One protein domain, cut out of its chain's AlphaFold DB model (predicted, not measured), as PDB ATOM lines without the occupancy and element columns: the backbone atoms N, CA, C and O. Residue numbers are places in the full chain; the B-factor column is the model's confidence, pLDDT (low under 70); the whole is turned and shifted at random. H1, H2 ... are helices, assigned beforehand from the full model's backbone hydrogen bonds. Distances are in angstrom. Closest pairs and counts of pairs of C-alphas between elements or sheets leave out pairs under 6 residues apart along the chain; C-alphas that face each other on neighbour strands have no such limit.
ATOM      1  N   ARG A   2      61.751  13.019  60.270       95.88
ATOM      2  CA  ARG A   2      60.946  13.831  61.220       95.88
ATOM      3  C   ARG A   2      59.635  13.189  61.656       95.88
ATOM      4  O   ARG A   2      59.358  13.183  62.847       95.88
ATOM      5  N   ILE A   3      58.847  12.677  60.717       97.44
ATOM      6  CA  ILE A   3      57.550  12.046  60.991       97.44
ATOM      7  C   ILE A   3      57.618  10.613  60.488       97.44
ATOM      8  O   ILE A   3      57.983  10.397  59.333       97.44
ATOM      9  N   GLU A   4      57.286   9.658  61.351       97.62
ATOM     10  CA  GLU A   4      57.201   8.249  60.985       97.62
ATOM     11  C   GLU A   4      56.044   8.024  59.997       97.62
ATOM     12  O   GLU A   4      54.923   8.466  60.267       97.62
ATOM     13  N   PRO A   5      56.275   7.383  58.838       97.56
ATOM     14  CA  PRO A   5      55.216   7.094  57.878       97.56
ATOM     15  C   PRO A   5      54.202   6.111  58.467       97.56
ATOM     16  O   PRO A   5      54.589   5.157  59.138       97.56
ATOM     17  N   ILE A   6      52.920   6.283  58.134       98.31
ATOM     18  CA  ILE A   6      51.914   5.239  58.381       98.31
ATOM     19  C   ILE A   6      52.373   3.955  57.660       98.31
ATOM     20  O   ILE A   6      52.770   4.050  56.487       98.31
ATOM     21  N   PRO A   7      52.352   2.771  58.302       97.75
ATOM     22  CA  PRO A   7      52.601   1.502  57.623       97.75
ATOM     23  C   PRO A   7      51.735   1.380  56.365       97.75
ATOM     24  O   PRO A   7      50.569   1.766  56.358       97.75
ATOM     25  N   TYR A   8      52.315   0.921  55.256       96.12
ATOM     26  CA  TYR A   8      51.647   1.023  53.951       96.12
ATOM     27  C   TYR A   8      50.337   0.217  53.885       96.12
ATOM     28  O   TYR A   8      49.389   0.626  53.223       96.12
ATOM     29  N   ASP A   9      50.279  -0.902  54.603       96.56
ATOM     30  CA  ASP A   9      49.117  -1.776  54.773       96.56
ATOM     31  C   ASP A   9      48.076  -1.249  55.774       96.56
ATOM     32  O   ASP A   9      46.955  -1.752  55.803       96.56
ATOM     33  N   GLU A  10      48.412  -0.211  56.544       97.75
ATOM     34  CA  GLU A  10      47.503   0.495  57.459       97.75
ATOM     35  C   GLU A  10      46.927   1.788  56.853       97.75
ATOM     36  O   GLU A  10      46.174   2.509  57.510       97.75
ATOM     37  N   LEU A  11      47.253   2.102  55.593       98.00
ATOM     38  CA  LEU A  11      46.689   3.261  54.906       98.00
ATOM     39  C   LEU A  11      45.170   3.143  54.739       98.00
ATOM     40  O   LEU A  11      44.623   2.068  54.491       98.00
ATOM     41  N   ASP A  12      44.495   4.295  54.776       98.06
ATOM     42  CA  ASP A  12      43.095   4.391  54.369       98.06
ATOM     43  C   ASP A  12      42.910   3.776  52.963       98.06
ATOM     44  O   ASP A  12      43.672   4.128  52.052       98.06
ATOM     45  N   PRO A  13      41.915   2.887  52.751       98.12
ATOM     46  CA  PRO A  13      41.775   2.156  51.492       98.12
ATOM     47  C   PRO A  13      41.680   3.047  50.249       98.12
ATOM     48  O   PRO A  13      42.200   2.684  49.195       98.12
ATOM     49  N   GLU A  14      41.062   4.227  50.367       97.75
ATOM     50  CA  GLU A  14      40.953   5.175  49.258       97.75
ATOM     51  C   GLU A  14      42.324   5.766  48.904       97.75
ATOM     52  O   GLU A  14      42.690   5.846  47.732       97.75
ATOM     53  N   LEU A  15      43.106   6.166  49.912       97.88
ATOM     54  CA  LEU A  15      44.458   6.684  49.698       97.88
ATOM     55  C   LEU A  15      45.380   5.610  49.123       97.88
ATOM     56  O   LEU A  15      46.143   5.897  48.203       97.88
ATOM     57  N   HIS A  16      45.277   4.374  49.616       97.81
ATOM     58  CA  HIS A  16      46.042   3.253  49.083       97.81
ATOM     59  C   HIS A  16      45.759   3.048  47.583       97.81
ATOM     60  O   HIS A  16      46.692   2.975  46.781       97.81
ATOM     61  N   GLU A  17      44.485   3.010  47.172       97.75
ATOM     62  CA  GLU A  17      44.099   2.878  45.758       97.75
ATOM     63  C   GLU A  17      44.633   4.036  44.899       97.75
ATOM     64  O   GLU A  17      45.223   3.814  43.837       97.75
ATOM     65  N   ARG A  18      44.484   5.276  45.377       97.25
ATOM     66  CA  ARG A  18      44.982   6.485  44.699       97.25
ATOM     67  C   ARG A  18      46.490   6.443  44.479       97.25
ATOM     68  O   ARG A  18      46.969   6.721  43.377       97.25
ATOM     69  N   TYR A  19      47.247   6.071  45.507       96.94
ATOM     70  CA  TYR A  19      48.703   6.022  45.434       96.94
ATOM     71  C   TYR A  19      49.189   4.919  44.498       96.94
ATOM     72  O   TYR A  19      50.098   5.170  43.706       96.94
ATOM     73  N   GLU A  20      48.555   3.746  44.501       96.44
ATOM     74  CA  GLU A  20      48.855   2.691  43.528       96.44
ATOM     75  C   GLU A  20      48.566   3.142  42.087       96.44
ATOM     76  O   GLU A  20      49.420   2.988  41.208       96.44
ATOM     77  N   ALA A  21      47.433   3.807  41.840       95.75
ATOM     78  CA  ALA A  21      47.129   4.376  40.526       95.75
ATOM     79  C   ALA A  21      48.166   5.435  40.090       95.75
ATOM     80  O   ALA A  21      48.626   5.446  38.943       95.75
ATOM     81  N   GLY A  22      48.596   6.304  41.009       95.56
ATOM     82  CA  GLY A  22      49.639   7.297  40.746       95.56
ATOM     83  C   GLY A  22      51.023   6.684  40.499       95.56
ATOM     84  O   GLY A  22      51.794   7.194  39.684       95.56
ATOM     85  N   ARG A  23      51.355   5.558  41.139       94.75
ATOM     86  CA  ARG A  23      52.597   4.817  40.861       94.75
ATOM     87  C   ARG A  23      52.566   4.153  39.492       94.75
ATOM     88  O   ARG A  23      53.553   4.239  38.766       94.75
ATOM     89  N   ALA A  24      51.435   3.557  39.114       94.94
ATOM     90  CA  ALA A  24      51.272   2.890  37.822       94.94
ATOM     91  C   ALA A  24      51.477   3.841  36.627       94.94
ATOM     92  O   ALA A  24      51.899   3.412  35.557       94.94
ATOM     93  N   THR A  25      51.220   5.140  36.813       92.31
ATOM     94  CA  THR A  25      51.419   6.187  35.792       92.31
ATOM     95  C   THR A  25      52.789   6.875  35.863       92.31
ATOM     96  O   THR A  25      53.103   7.719  35.024       92.31
ATOM     97  N   GLY A  26      53.617   6.550  36.864       91.25
ATOM     98  CA  GLY A  26      54.898   7.215  37.123       91.25
ATOM     99  C   GLY A  26      54.784   8.591  37.796       91.25
ATOM    100  O   GLY A  26      55.810   9.236  38.041       91.25
ATOM    101  N   MET A  27      53.570   9.038  38.146       92.88
ATOM    102  CA  MET A  27      53.325  10.278  38.894       92.88
ATOM    103  C   MET A  27      54.028  10.232  40.257       92.88
ATOM    104  O   MET A  27      54.793  11.137  40.607       92.88
ATOM    105  N   TYR A  28      53.919   9.106  40.963       93.44
ATOM    106  CA  TYR A  28      54.653   8.850  42.203       93.44
ATOM    107  C   TYR A  28      55.819   7.886  41.983       93.44
ATOM    108  O   TYR A  28      55.635   6.763  41.524       93.44
ATOM    109  N   SER A  29      57.035   8.319  42.337       90.44
ATOM    110  CA  SER A  29      58.239   7.466  42.268       90.44
ATOM    111  C   SER A  29      58.509   6.696  43.562       90.44
ATOM    112  O   SER A  29      59.312   5.771  43.562       90.44
ATOM    113  N   MET A  30      57.880   7.091  44.668       89.75
ATOM    114  CA  MET A  30      58.046   6.483  45.988       89.75
ATOM    115  C   MET A  30      56.805   6.732  46.842       89.75
ATOM    116  O   MET A  30      56.071   7.689  46.595       89.75
ATOM    117  N   THR A  31      56.598   5.889  47.851       92.38
ATOM    118  CA  THR A  31      55.415   5.924  48.723       92.38
ATOM    119  C   THR A  31      55.669   6.591  50.067       92.38
ATOM    120  O   THR A  31      54.729   7.116  50.648       92.38
ATOM    121  N   THR A  32      56.916   6.642  50.546       94.56
ATOM    122  CA  THR A  32      57.241   7.153  51.889       94.56
ATOM    123  C   THR A  32      56.670   8.552  52.172       94.56
ATOM    124  O   THR A  32      56.055   8.723  53.222       94.56
ATOM    125  N   PRO A  33      56.761   9.548  51.265       94.12
ATOM    126  CA  PRO A  33      56.105  10.841  51.479       94.12
ATOM    127  C   PRO A  33      54.580  10.740  51.559       94.12
ATOM    128  O   PRO A  33      53.959  11.404  52.382       94.12
ATOM    129  N   LEU A  34      53.980   9.894  50.721       95.94
ATOM    130  CA  LEU A  34      52.531   9.709  50.645       95.94
ATOM    131  C   LEU A  34      51.990   9.095  51.940       95.94
ATOM    132  O   LEU A  34      50.964   9.534  52.446       95.94
ATOM    133  N   GLN A  35      52.738   8.160  52.527       97.94
ATOM    134  CA  GLN A  35      52.438   7.578  53.836       97.94
ATOM    135  C   GLN A  35      52.445   8.624  54.961       97.94
ATOM    136  O   GLN A  35      51.651   8.528  55.889       97.94
ATOM    137  N   ILE A  36      53.307   9.643  54.881       97.81
ATOM    138  CA  ILE A  36      53.317  10.765  55.835       97.81
ATOM    139  C   ILE A  36      52.154  11.730  55.555       97.81
ATOM    140  O   ILE A  36      51.527  12.247  56.475       97.81
ATOM    141  N   PHE A  37      51.825  11.991  54.291       97.69
ATOM    142  CA  PHE A  37      50.701  12.870  53.955       97.69
ATOM    143  C   PHE A  37      49.351  12.266  54.349       97.69
ATOM    144  O   PHE A  37      48.433  13.005  54.705       97.69
ATOM    145  N   ALA A  38      49.249  10.936  54.352       98.25
ATOM    146  CA  ALA A  38      48.045  10.197  54.705       98.25
ATOM    147  C   ALA A  38      47.544  10.438  56.141       98.25
ATOM    148  O   ALA A  38      46.356  10.238  56.389       98.25
ATOM    149  N   TYR A  39      48.379  10.961  57.054       98.25
ATOM    150  CA  TYR A  39      47.910  11.434  58.366       98.25
ATOM    151  C   TYR A  39      46.806  12.492  58.242       98.25
ATOM    152  O   TYR A  39      45.911  12.547  59.079       98.25
ATOM    153  N   ALA A  40      46.837  13.323  57.196       98.00
ATOM    154  CA  ALA A  40      45.844  14.357  56.936       98.00
ATOM    155  C   ALA A  40      45.032  14.014  55.677       98.00
ATOM    156  O   ALA A  40      45.217  14.629  54.623       98.00
ATOM    157  N   LYS A  41      44.109  13.041  55.781       97.38
ATOM    158  CA  LYS A  41      43.389  12.440  54.638       97.38
ATOM    159  C   LYS A  41      42.825  13.461  53.649       97.38
ATOM    160  O   LYS A  41      43.067  13.347  52.450       97.38
ATOM    161  N   THR A  42      42.107  14.482  54.119       97.75
ATOM    162  CA  THR A  42      41.523  15.501  53.226       97.75
ATOM    163  C   THR A  42      42.588  16.251  52.420       97.75
ATOM    164  O   THR A  42      42.399  16.481  51.229       97.75
ATOM    165  N   GLN A  43      43.715  16.607  53.044       97.38
ATOM    166  CA  GLN A  43      44.823  17.280  52.357       97.38
ATOM    167  C   GLN A  43      45.545  16.333  51.396       97.38
ATOM    168  O   GLN A  43      45.893  16.735  50.288       97.38
ATOM    169  N   ALA A  44      45.714  15.069  51.784       97.75
ATOM    170  CA  ALA A  44      46.295  14.040  50.934       97.75
ATOM    171  C   ALA A  44      45.476  13.814  49.654       97.75
ATOM    172  O   ALA A  44      46.046  13.807  48.565       97.75
ATOM    173  N   ILE A  45      44.146  13.698  49.768       98.06
ATOM    174  CA  ILE A  45      43.243  13.567  48.613       98.06
ATOM    175  C   ILE A  45      43.301  14.819  47.738       98.06
ATOM    176  O   ILE A  45      43.423  14.709  46.521       98.06
ATOM    177  N   ALA A  46      43.238  16.012  48.335       97.31
ATOM    178  CA  ALA A  46      43.277  17.260  47.576       97.31
ATOM    179  C   ALA A  46      44.591  17.417  46.790       97.31
ATOM    180  O   ALA A  46      44.569  17.803  45.621       97.31
ATOM    181  N   GLY A  47      45.726  17.087  47.413       95.56
ATOM    182  CA  GLY A  47      47.034  17.106  46.762       95.56
ATOM    183  C   GLY A  47      47.156  16.072  45.640       95.56
ATOM    184  O   GLY A  47      47.677  16.396  44.573       95.56
ATOM    185  N   ASP A  48      46.636  14.860  45.856       96.50
ATOM    186  CA  ASP A  48      46.595  13.802  44.845       96.50
ATOM    187  C   ASP A  48      45.758  14.204  43.626       96.50
ATOM    188  O   ASP A  48      46.249  14.146  42.500       96.50
ATOM    189  N   GLU A  49      44.537  14.700  43.841       96.25
ATOM    190  CA  GLU A  49      43.668  15.165  42.755       96.25
ATOM    191  C   GLU A  49      44.294  16.331  41.988       96.25
ATOM    192  O   GLU A  49      44.299  16.333  40.757       96.25
ATOM    193  N   GLN A  50      44.887  17.305  42.688       94.19
ATOM    194  CA  GLN A  50      45.584  18.405  42.024       94.19
ATOM    195  C   GLN A  50      46.740  17.893  41.157       94.19
ATOM    196  O   GLN A  50      46.919  18.359  40.025       94.19
ATOM    197  N   TYR A  51      47.541  16.953  41.665       92.94
ATOM    198  CA  TYR A  51      48.668  16.439  40.900       92.94
ATOM    199  C   TYR A  51      48.190  15.618  39.700       92.94
ATOM    200  O   TYR A  51      48.643  15.857  38.585       92.94
ATOM    201  N   LYS A  52      47.202  14.745  39.891       93.44
ATOM    202  CA  LYS A  52      46.587  13.939  38.832       93.44
ATOM    203  C   LYS A  52      45.997  14.784  37.703       93.44
ATOM    204  O   LYS A  52      46.169  14.434  36.540       93.44
ATOM    205  N   LEU A  53      45.327  15.890  38.029       93.06
ATOM    206  CA  LEU A  53      44.743  16.794  37.031       93.06
ATOM    207  C   LEU A  53      45.797  17.516  36.186       93.06
ATOM    208  O   LEU A  53      45.510  17.888  35.053       93.06
ATOM    209  N   THR A  54      46.990  17.741  36.738       91.75
ATOM    210  CA  THR A  54      48.028  18.562  36.097       91.75
ATOM    211  C   THR A  54      49.152  17.740  35.478       91.75
ATOM    212  O   THR A  54      49.742  18.172  34.493       91.75
ATOM    213  N   PHE A  55      49.439  16.543  35.995       90.75
ATOM    214  CA  PHE A  55      50.588  15.737  35.592       90.75
ATOM    215  C   PHE A  55      50.567  15.413  34.093       90.75
ATOM    216  O   PHE A  55      49.789  14.575  33.634       90.75
ATOM    217  N   LYS A  56      51.460  16.061  33.329       88.75
ATOM    218  CA  LYS A  56      51.567  15.939  31.862       88.75
ATOM    219  C   LYS A  56      50.317  16.400  31.094       88.75
ATOM    220  O   LYS A  56      50.143  16.006  29.944       88.75
TER     221      LYS A  56
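Overview. This is residues 2 to 56 of the 194 residues of the protein "Carboxymuconolactone decarboxylase family protein" of Actinobacteria bacterium (UniProt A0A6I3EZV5). Two helices, H1 and H3, lie side by side and run the same way, and the short helix H2 sits near the end where H3 begins, making a small three-helix triangle. The stretch from 25 to 31 runs back from the end of H1 to H2, and the chain then turns into H3. The printed part has 55 residues with three named helices, in the order H1, H2, H3, and no named strand; the class is all helix. It is compact, with a radius of gyration of the C-alphas of 10.5 A, and spans 31 by 23 by 20 A.

Arrangement. Start with H3, residues 41 to 54, the longest helix. Look from it to H1, residues 13 to 24: the two touch, and their closest C-alphas, those of Leu 15 and Ile 45, are 7.1 A apart. They run the same way at a shallow tilt of 27 degrees. Next find H2, residues 32 to 37, which touches H3 only at the corner by their link, and only just, with 3 pairs of C-alphas within 8 A. Their closest C-alphas are those of Phe 37 and Ala 44, 5.5 A apart, and H3 touches H2 with residues 43 to 44 alone. H2 and H3 run opposite ways at a steep tilt of 64 degrees. H1 and H2 are close but not clearly touching: their closest C-alphas, those of Tyr 19 and Leu 34, are 7.4 A apart. In H1, H2 and H3, every O i to N i+4 pair is within hydrogen-bond range.

Along the chain. Find C-alpha 41 at (43.389, 12.440, 54.638); from there H3 runs 20.1 A to C-alpha 54 at (48.028, 18.562, 36.097). H1 begins at C-alpha 13, at (41.775, 2.156, 51.492), and measures 16.7 A. H2 measures 8.9 A.

Size, cuts and confidence. The C-alphas of Arg 2 and Lys 56, the two farthest apart, are 30.9 A apart. The printed part has no cut. The link from H2 to H3 is tight and that from H1 to H2 is short. The mean pLDDT of the printed part is 95.7, and no printed residue is under 70.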